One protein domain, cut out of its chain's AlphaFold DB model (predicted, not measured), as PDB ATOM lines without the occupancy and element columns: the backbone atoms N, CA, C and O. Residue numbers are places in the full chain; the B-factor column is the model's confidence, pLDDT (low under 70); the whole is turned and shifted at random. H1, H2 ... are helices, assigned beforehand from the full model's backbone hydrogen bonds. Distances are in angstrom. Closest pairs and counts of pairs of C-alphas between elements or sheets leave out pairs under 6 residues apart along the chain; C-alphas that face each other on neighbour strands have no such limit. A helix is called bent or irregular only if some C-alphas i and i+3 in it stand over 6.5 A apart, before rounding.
ATOM      1  N   LEU A 112      22.559   4.351  58.585       82.12
ATOM      2  CA  LEU A 112      23.018   5.696  58.210       82.12
ATOM      3  C   LEU A 112      22.757   6.754  59.304       82.12
ATOM      4  O   LEU A 112      21.731   6.677  59.986       82.12
ATOM      5  N   PRO A 113      23.620   7.778  59.453       82.88
ATOM      6  CA  PRO A 113      23.426   8.851  60.434       82.88
ATOM      7  C   PRO A 113      22.028   9.480  60.386       82.88
ATOM      8  O   PRO A 113      21.394   9.635  61.422       82.88
ATOM      9  N   GLN A 114      21.485   9.717  59.189       85.31
ATOM     10  CA  GLN A 114      20.133  10.255  59.007       85.31
ATOM     11  C   GLN A 114      19.057   9.333  59.605       85.31
ATOM     12  O   GLN A 114      18.114   9.783  60.249       85.31
ATOM     13  N   PHE A 115      19.214   8.017  59.445       85.94
ATOM     14  CA  PHE A 115      18.341   7.045  60.097       85.94
ATOM     15  C   PHE A 115      18.558   6.993  61.607       85.94
ATOM     16  O   PHE A 115      17.591   6.790  62.337       85.94
ATOM     17  N   GLN A 116      19.780   7.203  62.097       84.94
ATOM     18  CA  GLN A 116      20.025   7.336  63.535       84.94
ATOM     19  C   GLN A 116      19.308   8.563  64.104       84.94
ATOM     20  O   GLN A 116      18.705   8.444  65.166       84.94
ATOM     21  N   ASP A 117      19.276   9.683  63.385       85.81
ATOM     22  CA  ASP A 117      18.548  10.889  63.793       85.81
ATOM     23  C   ASP A 117      17.030  10.647  63.826       85.81
ATOM     24  O   ASP A 117      16.359  10.988  64.804       85.81
ATOM     25  N   ILE A 118      16.486   9.963  62.810       84.69
ATOM     26  CA  ILE A 118      15.078   9.522  62.792       84.69
ATOM     27  C   ILE A 118      14.784   8.610  63.993       84.69
ATOM     28  O   ILE A 118      13.773   8.766  64.682       84.69
ATOM     29  N   LEU A 119      15.682   7.668  64.284       85.12
ATOM     30  CA  LEU A 119      15.562   6.752  65.417       85.12
ATOM     31  C   LEU A 119      15.755   7.450  66.770       85.12
ATOM     32  O   LEU A 119      15.182   6.990  67.758       85.12
ATOM     33  N   ALA A 120      16.516   8.539  66.838       83.94
ATOM     34  CA  ALA A 120      16.741   9.326  68.046       83.94
ATOM     35  C   ALA A 120      15.605  10.321  68.330       83.94
ATOM     36  O   ALA A 120      15.531  10.845  69.441       83.94
ATOM     37  N   SER A 121      14.700  10.545  67.366       78.56
ATOM     38  CA  SER A 121      13.546  11.433  67.526       78.56
ATOM     39  C   SER A 121      12.748  11.085  68.802       78.56
ATOM     40  O   SER A 121      12.302   9.935  68.954       78.56
ATOM     41  N   PRO A 122      12.586  12.049  69.735       66.06
ATOM     42  CA  PRO A 122      11.982  11.810  71.046       66.06
ATOM     43  C   PRO A 122      10.462  11.630  70.979       66.06
ATOM     44  O   PRO A 122       9.897  10.941  71.826       66.06
ATOM     45  N   SER A 123       9.811  12.219  69.979       69.81
ATOM     46  CA  SER A 123       8.360  12.203  69.801       69.81
ATOM     47  C   SER A 123       7.908  10.935  69.072       69.81
ATOM     48  O   SER A 123       7.393  10.008  69.702       69.81
ATOM     49  N   SER A 124       8.168  10.820  67.767       80.44
ATOM     50  CA  SER A 124       7.868   9.604  67.002       80.44
ATOM     51  C   SER A 124       8.843   9.390  65.843       80.44
ATOM     52  O   SER A 124       9.556  10.304  65.417       80.44
ATOM     53  N   LEU A 125       8.878   8.152  65.333       83.88
ATOM     54  CA  LEU A 125       9.601   7.815  64.101       83.88
ATOM     55  C   LEU A 125       9.029   8.609  62.911       83.88
ATOM     56  O   LEU A 125       9.770   8.940  61.991       83.88
ATOM     57  N   MET A 126       7.730   8.943  62.954       86.00
ATOM     58  CA  MET A 126       7.015   9.633  61.876       86.00
ATOM     59  C   MET A 126       7.489  11.068  61.757       86.00
ATOM     60  O   MET A 126       7.934  11.475  60.692       86.00
ATOM     61  N   GLU A 127       7.514  11.788  62.880       81.69
ATOM     62  CA  GLU A 127       8.060  13.142  62.922       81.69
ATOM     63  C   GLU A 127       9.538  13.179  62.525       81.69
ATOM     64  O   GLU A 127      10.013  14.184  62.007       81.69
ATOM     65  N   GLY A 128      10.281  12.095  62.777       84.06
ATOM     66  CA  GLY A 128      11.644  11.946  62.278       84.06
ATOM     67  C   GLY A 128      11.680  11.990  60.751       84.06
ATOM     68  O   GLY A 128      12.390  12.814  60.186       84.06
ATOM     69  N   PHE A 129      10.887  11.147  60.085       86.62
ATOM     70  CA  PHE A 129      10.790  11.148  58.623       86.62
ATOM     71  C   PHE A 129      10.275  12.476  58.065       86.62
ATOM     72  O   PHE A 129      10.872  13.004  57.130       86.62
ATOM     73  N   ASP A 130       9.235  13.044  58.672       83.81
ATOM     74  CA  ASP A 130       8.614  14.286  58.206       83.81
ATOM     75  C   ASP A 130       9.588  15.485  58.294       83.81
ATOM     76  O   ASP A 130       9.496  16.410  57.496       83.81
ATOM     77  N   LYS A 131      10.581  15.459  59.202       82.50
ATOM     78  CA  LYS A 131      11.662  16.469  59.279       82.50
ATOM     79  C   LYS A 131      12.724  16.328  58.189       82.50
ATOM     80  O   LYS A 131      13.362  17.313  57.825       82.50
ATOM     81  N   PHE A 132      12.976  15.107  57.718       80.31
ATOM     82  CA  PHE A 132      13.908  14.871  56.610       80.31
ATOM     83  C   PHE A 132      13.262  15.180  55.261       80.31
ATOM     84  O   PHE A 132      13.949  15.562  54.312       80.31
ATOM     85  N   ASP A 133      11.940  15.082  55.195       73.75
ATOM     86  CA  ASP A 133      11.154  15.458  54.039       73.75
ATOM     87  C   ASP A 133      10.922  16.978  53.966       73.75
ATOM     88  O   ASP A 133       9.835  17.496  54.210       73.75
ATOM     89  N   ASN A 134      11.969  17.721  53.607       60.69
ATOM     90  CA  ASN A 134      11.927  19.183  53.448       60.69
ATOM     91  C   ASN A 134      11.263  19.637  52.130       60.69
ATOM     92  O   ASN A 134      11.705  20.602  51.508       60.69
ATOM     93  N   GLY A 135      10.255  18.908  51.648       60.31
ATOM     94  CA  GLY A 135       9.556  19.221  50.399       60.31
ATOM     95  C   GLY A 135      10.305  18.833  49.120       60.31
ATOM     96  O   GLY A 135       9.836  19.105  48.019       60.31
ATOM     97  N   GLN A 136      11.442  18.130  49.220       60.22
ATOM     98  CA  GLN A 136      12.108  17.559  48.037       60.22
ATOM     99  C   GLN A 136      11.203  16.584  47.275       60.22
ATOM    100  O   GLN A 136      11.320  16.451  46.056       60.22
ATOM    101  N   LEU A 137      10.291  15.924  47.992       62.84
ATOM    102  CA  LEU A 137       9.351  14.982  47.413       62.84
ATOM    103  C   LEU A 137       8.042  15.634  46.940       62.84
ATOM    104  O   LEU A 137       7.228  14.940  46.339       62.84
ATOM    105  N   ASP A 138       7.850  16.947  47.128       58.47
ATOM    106  CA  ASP A 138       6.626  17.652  46.704       58.47
ATOM    107  C   ASP A 138       6.463  17.683  45.171       58.47
ATOM    108  O   ASP A 138       5.356  17.842  44.661       58.47
ATOM    109  N   ASN A 139       7.553  17.462  44.423       56.22
ATOM    110  CA  ASN A 139       7.521  17.281  42.968       56.22
ATOM    111  C   ASN A 139       6.928  15.926  42.535       56.22
ATOM    112  O   ASN A 139       6.559  15.769  41.372       56.22
ATOM    113  N   TYR A 140       6.836  14.941  43.437       56.94
ATOM    114  CA  TYR A 140       6.210  13.650  43.155       56.94
ATOM    115  C   TYR A 140       4.710  13.769  43.429       56.94
ATOM    116  O   TYR A 140       4.250  13.757  44.569       56.94
ATOM    117  N   THR A 141       3.936  13.921  42.356       52.91
ATOM    118  CA  THR A 141       2.496  14.196  42.418       52.91
ATOM    119  C   THR A 141       1.716  13.140  43.214       52.91
ATOM    120  O   THR A 141       1.985  11.946  43.054       52.91
ATOM    121  N   PRO A 142       0.688  13.543  43.987       53.72
ATOM    122  CA  PRO A 142      -0.084  12.660  44.867       53.72
ATOM    123  C   PRO A 142      -0.896  11.573  44.144       53.72
ATOM    124  O   PRO A 142      -1.335  10.621  44.786       53.72
ATOM    125  N   GLU A 143      -1.087  11.683  42.827       49.38
ATOM    126  CA  GLU A 143      -1.778  10.673  42.010       49.38
ATOM    127  C   GLU A 143      -0.983   9.369  41.848       49.38
ATOM    128  O   GLU A 143      -1.561   8.333  41.517       49.38
ATOM    129  N   TYR A 144       0.321   9.385  42.127       53.53
ATOM    130  CA  TYR A 144       1.210   8.249  41.907       53.53
ATOM    131  C   TYR A 144       2.004   7.925  43.176       53.53
ATOM    132  O   TYR A 144       2.460   8.817  43.887       53.53
ATOM    133  N   ASP A 145       2.203   6.634  43.456       68.00
ATOM    134  CA  ASP A 145       3.000   6.170  44.599       68.00
ATOM    135  C   ASP A 145       4.425   6.743  44.500       68.00
ATOM    136  O   ASP A 145       5.213   6.355  43.630       68.00
ATOM    137  N   SER A 146       4.742   7.705  45.373       71.88
ATOM    138  CA  SER A 146       6.027   8.413  45.432       71.88
ATOM    139  C   SER A 146       7.201   7.446  45.549       71.88
ATOM    140  O   SER A 146       8.266   7.688  44.988       71.88
ATOM    141  N   THR A 147       6.995   6.299  46.201       78.62
ATOM    142  CA  THR A 147       8.016   5.254  46.322       78.62
ATOM    143  C   THR A 147       8.275   4.586  44.976       78.62
ATOM    144  O   THR A 147       9.424   4.365  44.597       78.62
ATOM    145  N   ALA A 148       7.217   4.263  44.230       80.19
ATOM    146  CA  ALA A 148       7.337   3.576  42.950       80.19
ATOM    147  C   ALA A 148       8.022   4.449  41.893       80.19
ATOM    148  O   ALA A 148       8.851   3.928  41.146       80.19
ATOM    149  N   GLN A 149       7.708   5.747  41.862       79.81
ATOM    150  CA  GLN A 149       8.356   6.719  40.977       79.81
ATOM    151  C   GLN A 149       9.834   6.899  41.319       79.81
ATOM    152  O   GLN A 149      10.680   6.921  40.430       79.81
ATOM    153  N   LEU A 150      10.155   6.994  42.607       83.56
ATOM    154  CA  LEU A 150      11.528   7.168  43.057       83.56
ATOM    155  C   LEU A 150      12.385   5.928  42.746       83.56
ATOM    156  O   LEU A 150      13.524   6.045  42.299       83.56
ATOM    157  N   LEU A 151      11.823   4.728  42.903       86.62
ATOM    158  CA  LEU A 151      12.483   3.494  42.480       86.62
ATOM    159  C   LEU A 151      12.667   3.423  40.958       86.62
ATOM    160  O   LEU A 151      13.703   2.941  40.516       86.62
ATOM    161  N   GLU A 152      11.714   3.908  40.161       86.88
ATOM    162  CA  GLU A 152      11.879   4.005  38.701       86.88
ATOM    163  C   GLU A 152      12.998   4.987  38.331       86.88
ATOM    164  O   GLU A 152      13.814   4.708  37.459       86.88
ATOM    165  N   TYR A 153      13.081   6.115  39.040       86.38
ATOM    166  CA  TYR A 153      14.136   7.105  38.850       86.38
ATOM    167  C   TYR A 153      15.530   6.524  39.136       86.38
ATOM    168  O   TYR A 153      16.459   6.712  38.350       86.38
ATOM    169  N   TYR A 154      15.688   5.793  40.242       87.19
ATOM    170  CA  TYR A 154      16.979   5.205  40.602       87.19
ATOM    171  C   TYR A 154      17.326   3.937  39.812       87.19
ATOM    172  O   TYR A 154      18.519   3.658  39.630       87.19
ATOM    173  N   PHE A 155      16.308   3.202  39.349       89.62
ATOM    174  CA  PHE A 155      16.408   1.912  38.662       89.62
ATOM    175  C   PHE A 155      15.494   1.871  37.418       89.62
ATOM    176  O   PHE A 155      14.497   1.141  37.408       89.62
ATOM    177  N   PRO A 156      15.828   2.611  36.346       83.81
ATOM    178  CA  PRO A 156      14.962   2.767  35.169       83.81
ATOM    179  C   PRO A 156      14.727   1.470  34.381       83.81
ATOM    180  O   PRO A 156      13.784   1.373  33.605       83.81
ATOM    181  N   GLU A 157      15.559   0.445  34.584       83.19
ATOM    182  CA  GLU A 157      15.418  -0.864  33.932       83.19
ATOM    183  C   GLU A 157      14.950  -1.972  34.884       83.19
ATOM    184  O   GLU A 157      15.040  -3.155  34.559       83.19
ATOM    185  N   ARG A 158      14.397  -1.627  36.056       80.81
ATOM    186  CA  ARG A 158      13.979  -2.628  37.057       80.81
ATOM    187  C   ARG A 158      12.941  -3.633  36.564       80.81
ATOM    188  O   ARG A 158      12.840  -4.729  37.105       80.81
ATOM    189  N   SER A 159      12.169  -3.277  35.538       81.44
ATOM    190  CA  SER A 159      11.203  -4.171  34.887       81.44
ATOM    191  C   SER A 159      11.867  -5.350  34.166       81.44
ATOM    192  O   SER A 159      11.202  -6.347  33.896       81.44
ATOM    193  N   ARG A 160      13.169  -5.248  33.881       84.00
ATOM    194  CA  ARG A 160      13.988  -6.274  33.228       84.00
ATOM    195  C   ARG A 160      14.818  -7.096  34.210       84.00
ATOM    196  O   ARG A 160      15.572  -7.951  33.765       84.00
ATOM    197  N   PHE A 161      14.709  -6.840  35.516       86.69
ATOM    198  CA  PHE A 161      15.481  -7.576  36.511       86.69
ATOM    199  C   PHE A 161      15.176  -9.071  36.455       86.69
ATOM    200  O   PHE A 161      14.032  -9.504  36.611       86.69
ATOM    201  N   ASP A 162      16.234  -9.853  36.304       85.62
ATOM    202  CA  ASP A 162      16.243 -11.302  36.368       85.62
ATOM    203  C   ASP A 162      17.311 -11.785  37.365       85.62
ATOM    204  O   ASP A 162      18.022 -10.994  37.995       85.62
ATOM    205  N   GLY A 163      17.344 -13.101  37.598       91.12
ATOM    206  CA  GLY A 163      18.314 -13.745  38.486       91.12
ATOM    207  C   GLY A 163      18.488 -13.029  39.831       91.12
ATOM    208  O   GLY A 163      17.529 -12.810  40.574       91.12
ATOM    209  N   HIS A 164      19.730 -12.647  40.130       88.50
ATOM    210  CA  HIS A 164      20.091 -12.038  41.408       88.50
ATOM    211  C   HIS A 164      19.456 -10.651  41.637       88.50
ATOM    212  O   HIS A 164      19.093 -10.337  42.772       88.50
ATOM    213  N   PHE A 165      19.255  -9.839  40.590       87.25
ATOM    214  CA  PHE A 165      18.607  -8.530  40.721       87.25
ATOM    215  C   PHE A 165      17.138  -8.661  41.101       87.25
ATOM    216  O   PHE A 165      16.637  -7.888  41.921       87.25
ATOM    217  N   LEU A 166      16.453  -9.671  40.557       86.94
ATOM    218  CA  LEU A 166      15.072  -9.963  40.925       86.94
ATOM    219  C   LEU A 166      14.968 -10.379  42.398       86.94
ATOM    220  O   LEU A 166      14.077  -9.907  43.110       86.94
ATOM    221  N   ASP A 167      15.889 -11.217  42.873       87.06
ATOM    222  CA  ASP A 167      15.935 -11.642  44.274       87.06
ATOM    223  C   ASP A 167      16.231 -10.465  45.218       87.06
ATOM    224  O   ASP A 167      15.557 -10.304  46.241       87.06
ATOM    225  N   MET A 168      17.166  -9.581  44.852       87.62
ATOM    226  CA  MET A 168      17.414  -8.342  45.598       87.62
ATOM    227  C   MET A 168      16.195  -7.418  45.600       87.62
ATOM    228  O   MET A 168      15.822  -6.903  46.654       87.62
ATOM    229  N   GLY A 169      15.529  -7.249  44.456       88.31
ATOM    230  CA  GLY A 169      14.318  -6.440  44.334       88.31
ATOM    231  C   GLY A 169      13.171  -6.952  45.211       88.31
ATOM    232  O   GLY A 169      12.475  -6.157  45.851       88.31
ATOM    233  N   ARG A 170      12.998  -8.276  45.314       89.38
ATOM    234  CA  ARG A 170      12.017  -8.901  46.222       89.38
ATOM    235  C   ARG A 170      12.340  -8.618  47.683       89.38
ATOM    236  O   ARG A 170      11.444  -8.267  48.451       89.38
ATOM    237  N   GLU A 171      13.608  -8.726  48.060       91.25
ATOM    238  CA  GLU A 171      14.038  -8.477  49.433       91.25
ATOM    239  C   GLU A 171      13.905  -6.997  49.820       91.25
ATOM    240  O   GLU A 171      13.372  -6.678  50.883       91.25
ATOM    241  N   ILE A 172      14.275  -6.080  48.923       92.62
ATOM    242  CA  ILE A 172      14.042  -4.640  49.096       92.62
ATOM    243  C   ILE A 172      12.544  -4.358  49.230       92.62
ATOM    244  O   ILE A 172      12.138  -3.643  50.141       92.62
ATOM    245  N   SER A 173      11.695  -4.971  48.398       91.12
ATOM    246  CA  SER A 173      10.236  -4.812  48.493       91.12
ATOM    247  C   SER A 173       9.696  -5.269  49.854       91.12
ATOM    248  O   SER A 173       8.851  -4.599  50.452       91.12
ATOM    249  N   ARG A 174      10.224  -6.375  50.393       93.81
ATOM    250  CA  ARG A 174       9.893  -6.882  51.734       93.81
ATOM    251  C   ARG A 174      10.337  -5.922  52.842       93.81
ATOM    252  O   ARG A 174       9.625  -5.764  53.838       93.81
ATOM    253  N   LEU A 175      11.506  -5.300  52.706       94.06
ATOM    254  CA  LEU A 175      12.017  -4.306  53.653       94.06
ATOM    255  C   LEU A 175      11.197  -3.013  53.598       94.06
ATOM    256  O   LEU A 175      10.738  -2.546  54.637       94.06
ATOM    257  N   LEU A 176      10.911  -2.496  52.402       92.19
ATOM    258  CA  LEU A 176      10.059  -1.320  52.207       92.19
ATOM    259  C   LEU A 176       8.645  -1.540  52.743       92.19
ATOM    260  O   LEU A 176       8.069  -0.633  53.336       92.19
ATOM    261  N   HIS A 177       8.099  -2.751  52.610       91.88
ATOM    262  CA  HIS A 177       6.825  -3.089  53.236       91.88
ATOM    263  C   HIS A 177       6.883  -2.985  54.768       91.88
ATOM    264  O   HIS A 177       5.957  -2.463  55.380       91.88
ATOM    265  N   GLN A 178       7.970  -3.425  55.404       92.81
ATOM    266  CA  GLN A 178       8.132  -3.272  56.856       92.81
ATOM    267  C   GLN A 178       8.289  -1.809  57.262       92.81
ATOM    268  O   GLN A 178       7.646  -1.382  58.215       92.81
ATOM    269  N   VAL A 179       9.066  -1.028  56.507       91.00
ATOM    270  CA  VAL A 179       9.150   0.425  56.710       91.00
ATOM    271  C   VAL A 179       7.765   1.055  56.583       91.00
ATOM    272  O   VAL A 179       7.378   1.827  57.449       91.00
ATOM    273  N   ARG A 180       6.960   0.659  55.590       90.00
ATOM    274  CA  ARG A 180       5.570   1.113  55.434       90.00
ATOM    275  C   ARG A 180       4.712   0.806  56.662       90.00
ATOM    276  O   ARG A 180       3.896   1.638  57.041       90.00
ATOM    277  N   VAL A 181       4.873  -0.376  57.259       90.69
ATOM    278  CA  VAL A 181       4.158  -0.757  58.486       90.69
ATOM    279  C   VAL A 181       4.578   0.131  59.655       90.69
ATOM    280  O   VAL A 181       3.705   0.628  60.359       90.69
ATOM    281  N   PHE A 182       5.877   0.390  59.823       89.00
ATOM    282  CA  PHE A 182       6.360   1.320  60.847       89.00
ATOM    283  C   PHE A 182       5.881   2.750  60.598       89.00
ATOM    284  O   PHE A 182       5.600   3.463  61.554       89.00
ATOM    285  N   CYS A 183       5.755   3.144  59.327       87.12
ATOM    286  CA  CYS A 183       5.371   4.481  58.882       87.12
ATOM    287  C   CYS A 183       3.875   4.816  58.981       87.12
ATOM    288  O   CYS A 183       3.473   5.900  58.552       87.12
ATOM    289  N   LYS A 184       3.047   3.894  59.479       87.69
ATOM    290  CA  LYS A 184       1.591   4.024  59.475       87.69
ATOM    291  C   LYS A 184       1.054   4.348  60.867       87.69
ATOM    292  O   LYS A 184       1.095   3.492  61.747       87.69
ATOM    293  N   GLU A 185       0.434   5.515  61.021       81.19
ATOM    294  CA  GLU A 185      -0.377   5.846  62.196       81.19
ATOM    295  C   GLU A 185      -1.886   5.763  61.917       81.19
ATOM    296  O   GLU A 185      -2.360   5.738  60.775       81.19
ATOM    297  N   SER A 186      -2.669   5.677  62.994       75.56
ATOM    298  CA  SER A 186      -4.130   5.697  62.921       75.56
ATOM    299  C   SER A 186      -4.609   7.027  62.342       75.56
ATOM    300  O   SER A 186      -4.435   8.071  62.959       75.56
ATOM    301  N   GLY A 187      -5.261   6.973  61.181       79.25
ATOM    302  CA  GLY A 187      -5.776   8.160  60.491       79.25
ATOM    303  C   GLY A 187      -4.858   8.706  59.396       79.25
ATOM    304  O   GLY A 187      -5.297   9.575  58.645       79.25
ATOM    305  N   ASP A 188      -3.644   8.166  59.235       84.50
ATOM    306  CA  ASP A 188      -2.773   8.552  58.126       84.50
ATOM    307  C   ASP A 188      -3.380   8.173  56.775       84.50
ATOM    308  O   ASP A 188      -3.831   7.042  56.544       84.50
ATOM    309  N   SER A 189      -3.318   9.117  55.836       84.12
ATOM    310  CA  SER A 189      -3.593   8.819  54.435       84.12
ATOM    311  C   SER A 189      -2.497   7.913  53.864       84.12
ATOM    312  O   SER A 189      -1.330   7.983  54.257       84.12
ATOM    313  N   ASN A 190      -2.841   7.091  52.868       82.00
ATOM    314  CA  ASN A 190      -1.843   6.282  52.157       82.00
ATOM    315  C   ASN A 190      -0.724   7.138  51.539       82.00
ATOM    316  O   ASN A 190       0.396   6.652  51.400       82.00
ATOM    317  N   HIS A 191      -1.022   8.394  51.201       81.00
ATOM    318  CA  HIS A 191      -0.052   9.334  50.656       81.00
ATOM    319  C   HIS A 191       1.025   9.710  51.685       81.00
ATOM    320  O   HIS A 191       2.205   9.612  51.365       81.00
ATOM    321  N   CYS A 192       0.652  10.025  52.933       83.69
ATOM    322  CA  CYS A 192       1.617  10.325  54.003       83.69
ATOM    323  C   CYS A 192       2.580   9.153  54.235       83.69
ATOM    324  O   CYS A 192       3.794   9.327  54.314       83.69
ATOM    325  N   VAL A 193       2.044   7.929  54.273       86.81
ATOM    326  CA  VAL A 193       2.864   6.727  54.467       86.81
ATOM    327  C   VAL A 193       3.807   6.507  53.279       86.81
ATOM    328  O   VAL A 193       4.994   6.251  53.479       86.81
ATOM    329  N   ALA A 194       3.309   6.624  52.044       84.44
ATOM    330  CA  ALA A 194       4.129   6.479  50.838       84.44
ATOM    331  C   ALA A 194       5.244   7.535  50.770       84.44
ATOM    332  O   ALA A 194       6.370   7.227  50.382       84.44
ATOM    333  N   ARG A 195       4.957   8.762  51.207       85.06
ATOM    334  CA  ARG A 195       5.905   9.875  51.275       85.06
ATOM    335  C   ARG A 195       7.061   9.589  52.248       85.06
ATOM    336  O   ARG A 195       8.228   9.719  51.877       85.06
ATOM    337  N   ARG A 196       6.770   9.065  53.443       88.06
ATOM    338  CA  ARG A 196       7.803   8.643  54.414       88.06
ATOM    339  C   ARG A 196       8.650   7.473  53.907       88.06
ATOM    340  O   ARG A 196       9.865   7.462  54.084       88.06
ATOM    341  N   VAL A 197       8.033   6.495  53.237       90.44
ATOM    342  CA  VAL A 197       8.768   5.370  52.623       90.44
ATOM    343  C   VAL A 197       9.676   5.862  51.491       90.44
ATOM    344  O   VAL A 197      10.833   5.450  51.415       90.44
ATOM    345  N   ALA A 198       9.199   6.786  50.654       88.19
ATOM    346  CA  ALA A 198      10.012   7.424  49.624       88.19
ATOM    347  C   ALA A 198      11.181   8.217  50.230       88.19
ATOM    348  O   ALA A 198      12.300   8.118  49.736       88.19
ATOM    349  N   THR A 199      10.966   8.914  51.350       89.06
ATOM    350  CA  THR A 199      12.043   9.588  52.096       89.06
ATOM    351  C   THR A 199      13.119   8.599  52.540       89.06
ATOM    352  O   THR A 199      14.305   8.858  52.350       89.06
ATOM    353  N   ALA A 200      12.729   7.428  53.058       90.94
ATOM    354  CA  ALA A 200      13.685   6.384  53.430       90.94
ATOM    355  C   ALA A 200      14.536   5.923  52.236       90.94
ATOM    356  O   ALA A 200      15.753   5.803  52.356       90.94
ATOM    357  N   VAL A 201      13.914   5.707  51.072       92.00
ATOM    358  CA  VAL A 201      14.636   5.358  49.838       92.00
ATOM    359  C   VAL A 201      15.571   6.495  49.422       92.00
ATOM    360  O   VAL A 201      16.734   6.235  49.134       92.00
ATOM    361  N   SER A 202      15.105   7.745  49.442       89.44
ATOM    362  CA  SER A 202      15.904   8.917  49.063       89.44
ATOM    363  C   SER A 202      17.149   9.075  49.937       89.44
ATOM    364  O   SER A 202      18.241   9.263  49.409       89.44
ATOM    365  N   ILE A 203      17.010   8.936  51.262       89.81
ATOM    366  CA  ILE A 203      18.130   8.997  52.216       89.81
ATOM    367  C   ILE A 203      19.213   7.982  51.842       89.81
ATOM    368  O   ILE A 203      20.398   8.309  51.817       89.81
ATOM    369  N   VAL A 204      18.806   6.748  51.547       90.69
ATOM    370  CA  VAL A 204      19.755   5.676  51.239       90.69
ATOM    371  C   VAL A 204      20.388   5.863  49.867       90.69
ATOM    372  O   VAL A 204      21.578   5.607  49.695       90.69
ATOM    373  N   MET A 205      19.607   6.313  48.889       90.50
ATOM    374  CA  MET A 205      20.032   6.411  47.498       90.50
ATOM    375  C   MET A 205      20.845   7.668  47.180       90.50
ATOM    376  O   MET A 205      21.544   7.678  46.165       90.50
ATOM    377  N   ASP A 206      20.812   8.698  48.028       86.88
ATOM    378  CA  ASP A 206      21.554   9.948  47.831       86.88
ATOM    379  C   ASP A 206      23.069   9.713  47.700       86.88
ATOM    380  O   ASP A 206      23.697  10.099  46.708       86.88
ATOM    381  N   ARG A 207      23.654   8.980  48.656       83.25
ATOM    382  CA  ARG A 207      25.092   8.686  48.679       83.25
ATOM    383  C   ARG A 207      25.574   7.883  47.462       83.25
ATOM    384  O   ARG A 207      26.495   8.359  46.797       83.25
ATOM    385  N   PRO A 208      25.021   6.695  47.136       84.31
ATOM    386  CA  PRO A 208      25.489   5.929  45.985       84.31
ATOM    387  C   PRO A 208      25.256   6.678  44.668       84.31
ATOM    388  O   PRO A 208      26.107   6.624  43.783       84.31
ATOM    389  N   THR A 209      24.160   7.434  44.542       85.31
ATOM    390  CA  THR A 209      23.887   8.236  43.337       85.31
ATOM    391  C   THR A 209      24.903   9.364  43.168       85.31
ATOM    392  O   THR A 209      25.412   9.564  42.065       85.31
ATOM    393  N   THR A 210      25.245  10.064  44.252       82.69
ATOM    394  CA  THR A 210      26.271  11.115  44.242       82.69
ATOM    395  C   THR A 210      27.649  10.550  43.903       82.69
ATOM    396  O   THR A 210      28.313  11.080  43.018       82.69
ATOM    397  N   LEU A 211      28.047   9.427  44.511       82.31
ATOM    398  CA  LEU A 211      29.336   8.787  44.226       82.31
ATOM    399  C   LEU A 211      29.472   8.369  42.760       82.31
ATOM    400  O   LEU A 211      30.497   8.636  42.138       82.31
ATOM    401  N   ILE A 212      28.434   7.752  42.193       83.44
ATOM    402  CA  ILE A 212      28.419   7.352  40.782       83.44
ATOM    403  C   ILE A 212      28.504   8.581  39.868       83.44
ATOM    404  O   ILE A 212      29.260   8.585  38.895       83.44
ATOM    405  N   ARG A 213      27.748   9.642  40.173       84.75
ATOM    406  CA  ARG A 213      27.779  10.890  39.401       84.75
ATOM    407  C   ARG A 213      29.170  11.523  39.421       84.75
ATOM    408  O   ARG A 213      29.673  11.911  38.370       84.75
ATOM    409  N   ASP A 214      29.778  11.619  40.597       83.81
ATOM    410  CA  ASP A 214      31.083  12.250  40.769       83.81
ATOM    411  C   ASP A 214      32.191  11.407  40.110       83.81
ATOM    412  O   ASP A 214      33.093  11.964  39.486       83.81
ATOM    413  N   PHE A 215      32.078  10.074  40.151       81.38
ATOM    414  CA  PHE A 215      32.962   9.162  39.419       81.38
ATOM    415  C   PHE A 215      32.891   9.397  37.903       81.38
ATOM    416  O   PHE A 215      33.921   9.607  37.267       81.38
ATOM    417  N   ARG A 216      31.683   9.461  37.328       79.69
ATOM    418  CA  ARG A 216      31.479   9.758  35.897       79.69
ATOM    419  C   ARG A 216      32.047  11.115  35.486       79.69
ATOM    420  O   ARG A 216      32.553  11.260  34.380       79.69
ATOM    421  N   ALA A 217      31.960  12.112  36.366       84.69
ATOM    422  CA  ALA A 217      32.527  13.433  36.110       84.69
ATOM    423  C   ALA A 217      34.066  13.414  36.088       84.69
ATOM    424  O   ALA A 217      34.675  14.168  35.331       84.69
ATOM    425  N   GLN A 218      34.690  12.564  36.907       81.44
ATOM    426  CA  GLN A 218      36.148  12.414  36.981       81.44
ATOM    427  C   GLN A 218      36.708  11.498  35.882       81.44
ATOM    428  O   GLN A 218      37.845  11.692  35.456       81.44
ATOM    429  N   HIS A 219      35.909  10.544  35.398       80.06
ATOM    430  CA  HIS A 219      36.295   9.546  34.400       80.06
ATOM    431  C   HIS A 219      35.341   9.555  33.186       80.06
ATOM    432  O   HIS A 219      34.646   8.571  32.949       80.06
ATOM    433  N   PRO A 220      35.285  10.642  32.389       77.81
ATOM    434  CA  PRO A 220      34.322  10.766  31.286       77.81
ATOM    435  C   PRO A 220      34.556   9.766  30.140       77.81
ATOM    436  O   PRO A 220      33.628   9.460  29.396       77.81
ATOM    437  N   GLU A 221      35.785   9.264  29.999       79.56
ATOM    438  CA  GLU A 221      36.183   8.286  28.975       79.56
ATOM    439  C   GLU A 221      35.840   6.838  29.377       79.56
ATOM    440  O   GLU A 221      35.804   5.942  28.533       79.56
ATOM    441  N   GLU A 222      35.600   6.586  30.667       70.94
ATOM    442  CA  GLU A 222      35.205   5.276  31.177       70.94
ATOM    443  C   GLU A 222      33.679   5.239  31.255       70.94
ATOM    444  O   GLU A 222      33.074   5.889  32.102       70.94
ATOM    445  N   THR A 223      33.023   4.478  30.379       59.22
ATOM    446  CA  THR A 223      31.597   4.181  30.559       59.22
ATOM    447  C   THR A 223      31.453   3.205  31.727       59.22
ATOM    448  O   THR A 223      31.851   2.045  31.567       59.22
ATOM    449  N   PRO A 224      30.913   3.617  32.890       62.00
ATOM    450  CA  PRO A 224      30.686   2.688  33.987       62.00
ATOM    451  C   PRO A 224      29.707   1.599  33.547       62.00
ATOM    452  O   PRO A 224      28.746   1.858  32.815       62.00
ATOM    453  N   ASN A 225      29.963   0.369  33.982       79.12
ATOM    454  CA  ASN A 225      29.081  -0.747  33.697       79.12
ATOM    455  C   ASN A 225      27.732  -0.505  34.397       79.12
ATOM    456  O   ASN A 225      27.652  -0.470  35.626       79.12
ATOM    457  N   ALA A 226      26.669  -0.323  33.610       80.19
ATOM    458  CA  ALA A 226      25.325  -0.051  34.119       80.19
ATOM    459  C   ALA A 226      24.823  -1.155  35.069       80.19
ATOM    460  O   ALA A 226      24.063  -0.881  36.001       80.19
ATOM    461  N   GLU A 227      25.277  -2.390  34.850       82.50
ATOM    462  CA  GLU A 227      24.970  -3.533  35.701       82.50
ATOM    463  C   GLU A 227      25.640  -3.407  37.078       82.50
ATOM    464  O   GLU A 227      24.976  -3.561  38.101       82.50
ATOM    465  N   GLU A 228      26.919  -3.029  37.122       82.12
ATOM    466  CA  GLU A 228      27.673  -2.835  38.372       82.12
ATOM    467  C   GLU A 228      27.134  -1.663  39.193       82.12
ATOM    468  O   GLU A 228      27.015  -1.756  40.414       82.12
ATOM    469  N   GLU A 229      26.751  -0.563  38.540       86.44
ATOM    470  CA  GLU A 229      26.106   0.555  39.231       86.44
ATOM    471  C   GLU A 229      24.759   0.159  39.838       86.44
ATOM    472  O   GLU A 229      24.412   0.587  40.944       86.44
ATOM    473  N   THR A 230      23.987  -0.641  39.100       86.94
ATOM    474  CA  THR A 230      22.691  -1.147  39.550       86.94
ATOM    475  C   THR A 230      22.872  -2.076  40.743       86.94
ATOM    476  O   THR A 230      22.194  -1.897  41.755       86.94
ATOM    477  N   ASP A 231      23.828  -3.003  40.666       86.88
ATOM    478  CA  ASP A 231      24.189  -3.900  41.762       86.88
ATOM    479  C   ASP A 231      24.609  -3.120  43.010       86.88
ATOM    480  O   ASP A 231      24.015  -3.282  44.077       86.88
ATOM    481  N   TYR A 232      25.538  -2.172  42.867       85.81
ATOM    482  CA  TYR A 232      26.008  -1.345  43.976       85.81
ATOM    483  C   TYR A 232      24.865  -0.587  44.667       85.81
ATOM    484  O   TYR A 232      24.756  -0.578  45.901       85.81
ATOM    485  N   LYS A 233      23.973   0.022  43.881       88.25
ATOM    486  CA  LYS A 233      22.792   0.719  44.394       88.25
ATOM    487  C   LYS A 233      21.830  -0.229  45.115       88.25
ATOM    488  O   LYS A 233      21.357   0.115  46.195       88.25
ATOM    489  N   LEU A 234      21.542  -1.405  44.556       88.75
ATOM    490  CA  LEU A 234      20.625  -2.378  45.160       88.75
ATOM    491  C   LEU A 234      21.187  -2.970  46.453       88.75
ATOM    492  O   LEU A 234      20.462  -3.059  47.445       88.75
ATOM    493  N   VAL A 235      22.473  -3.324  46.475       88.31
ATOM    494  CA  VAL A 235      23.142  -3.832  47.677       88.31
ATOM    495  C   VAL A 235      23.139  -2.778  48.783       88.31
ATOM    496  O   VAL A 235      22.778  -3.091  49.920       88.31
ATOM    497  N   THR A 236      23.458  -1.524  48.447       88.06
ATOM    498  CA  THR A 236      23.411  -0.400  49.398       88.06
ATOM    499  C   THR A 236      21.990  -0.190  49.921       88.06
ATOM    500  O   THR A 236      21.780  -0.133  51.134       88.06
ATOM    501  N   LEU A 237      20.999  -0.154  49.021       91.44
ATOM    502  CA  LEU A 237      19.596   0.032  49.382       91.44
ATOM    503  C   LEU A 237      19.104  -1.057  50.334       91.44
ATOM    504  O   LEU A 237      18.527  -0.764  51.379       91.44
ATOM    505  N   LYS A 238      19.371  -2.319  49.998       92.38
ATOM    506  CA  LYS A 238      19.015  -3.466  50.830       92.38
ATOM    507  C   LYS A 238      19.691  -3.399  52.201       92.38
ATOM    508  O   LYS A 238      19.008  -3.564  53.210       92.38
ATOM    509  N   GLY A 239      21.007  -3.183  52.238       87.75
ATOM    510  CA  GLY A 239      21.793  -3.206  53.471       87.75
ATOM    511  C   GLY A 239      21.337  -2.154  54.480       87.75
ATOM    512  O   GLY A 239      21.071  -2.480  55.637       87.75
ATOM    513  N   GLU A 240      21.161  -0.911  54.031       91.44
ATOM    514  CA  GLU A 240      20.770   0.192  54.915       91.44
ATOM    515  C   GLU A 240      19.311   0.090  55.372       91.44
ATOM    516  O   GLU A 240      19.009   0.321  56.545       91.44
ATOM    517  N   LEU A 241      18.396  -0.326  54.486       92.12
ATOM    518  CA  LEU A 241      17.009  -0.584  54.884       92.12
ATOM    519  C   LEU A 241      16.919  -1.726  55.900       92.12
ATOM    520  O   LEU A 241      16.130  -1.649  56.842       92.12
ATOM    521  N   GLN A 242      17.726  -2.778  55.739       93.31
ATOM    522  CA  GLN A 242      17.772  -3.878  56.695       93.31
ATOM    523  C   GLN A 242      18.282  -3.409  58.062       93.31
ATOM    524  O   GLN A 242      17.624  -3.670  59.071       93.31
ATOM    525  N   ALA A 243      19.393  -2.669  58.099       87.62
ATOM    526  CA  ALA A 243      19.937  -2.112  59.336       87.62
ATOM    527  C   ALA A 243      18.923  -1.200  60.045       87.62
ATOM    528  O   ALA A 243      18.759  -1.271  61.266       87.62
ATOM    529  N   PHE A 244      18.194  -0.383  59.281       91.00
ATOM    530  CA  PHE A 244      17.137   0.467  59.816       91.00
ATOM    531  C   PHE A 244      15.986  -0.347  60.421       91.00
ATOM    532  O   PHE A 244      15.625  -0.131  61.577       91.00
ATOM    533  N   VAL A 245      15.440  -1.318  59.683       91.00
ATOM    534  CA  VAL A 245      14.347  -2.186  60.159       91.00
ATOM    535  C   VAL A 245      14.738  -2.933  61.434       91.00
ATOM    536  O   VAL A 245      13.944  -3.021  62.373       91.00
ATOM    537  N   GLU A 246      15.959  -3.464  61.496       89.06
ATOM    538  CA  GLU A 246      16.474  -4.133  62.691       89.06
ATOM    539  C   GLU A 246      16.574  -3.164  63.875       89.06
ATOM    540  O   GLU A 246      16.123  -3.494  64.975       89.06
ATOM    541  N   ALA A 247      17.083  -1.950  63.658       87.06
ATOM    542  CA  ALA A 247      17.186  -0.935  64.701       87.06
ATOM    543  C   ALA A 247      15.812  -0.491  65.241       87.06
ATOM    544  O   ALA A 247      15.656  -0.345  66.457       87.06
ATOM    545  N   VAL A 248      14.799  -0.343  64.377       87.25
ATOM    546  CA  VAL A 248      13.415  -0.050  64.801       87.25
ATOM    547  C   VAL A 248      12.881  -1.164  65.702       87.25
ATOM    548  O   VAL A 248      12.415  -0.884  66.808       87.25
ATOM    549  N   ARG A 249      13.019  -2.430  65.289       85.50
ATOM    550  CA  ARG A 249      12.572  -3.584  66.092       85.50
ATOM    551  C   ARG A 249      13.245  -3.623  67.461       85.50
ATOM    552  O   ARG A 249      12.586  -3.878  68.468       85.50
ATOM    553  N   TRP A 250      14.549  -3.356  67.522       81.12
ATOM    554  CA  TRP A 250      15.268  -3.298  68.796       81.12
ATOM    555  C   TRP A 250      14.777  -2.159  69.694       81.12
ATOM    556  O   TRP A 250      14.612  -2.372  70.897       81.12
TER     557      TRP A 250
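AT A GLANCE: This is residues 112 to 250 of the 263 residues of an uncharacterized protein of Drechmeria coniospora (UniProt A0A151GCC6). Two long helices, H4 and H6, pack side by side, and H5a, the first arm of the bent helix H5, crosses both. H2 and H3 pack on H5a, H1 makes a small hairpin with H2, and the second arm, H5b, makes a hairpin with H6 at whose tip residues 217 to 223 stick out. The printed part, 139 residues with six named helices, H1 to H6 in order, and no named strand, is all helix, compact with a radius of gyration of the C-alphas of 15.5 A, and spans 51 by 33 by 29 A.

HOW THE PARTS SIT: The hub is H5, residues 190 to 218, assigned as one helix by its hydrogen bonds but bent: C-alphas 204 and 207 are 6.6 A apart, and its arms H5a, residues 190 to 204, and H5b, residues 207 to 218, stand at 47 degrees. H3, residues 146 to 154, touches H5a, closest at the C-alphas of Thr 147 and Ala 198, 4.4 A. H4, residues 163 to 182, touches H5a with residues 176 to 180 alone, closest at C-alphas 180 and 197, 6.0 A. H6, residues 226 to 250, touches H4 at a shallow tilt of 33 degrees, only just short of steep, the same way, closest at C-alphas 238 and 172, 5.4 A. H2, residues 125 to 132, forms a hairpin with H1, residues 113 to 120. Every O i to N i+4 pair is within hydrogen-bond range in H1, H2, H3, H4, H5a, H5b and H6.

IN THESE COORDINATES: H6 is 36.3 A long and ends at C-alpha 250, (15.268, -3.298, 68.796). H4 is 29.5 A and H5a 21.6 A. H1 begins at C-alpha 113, (23.426, 8.851, 60.434).

THE WHOLE: The printed part has no cut. The link from H2 to H3 is long, and its residues 134 to 145 are under pLDDT 70.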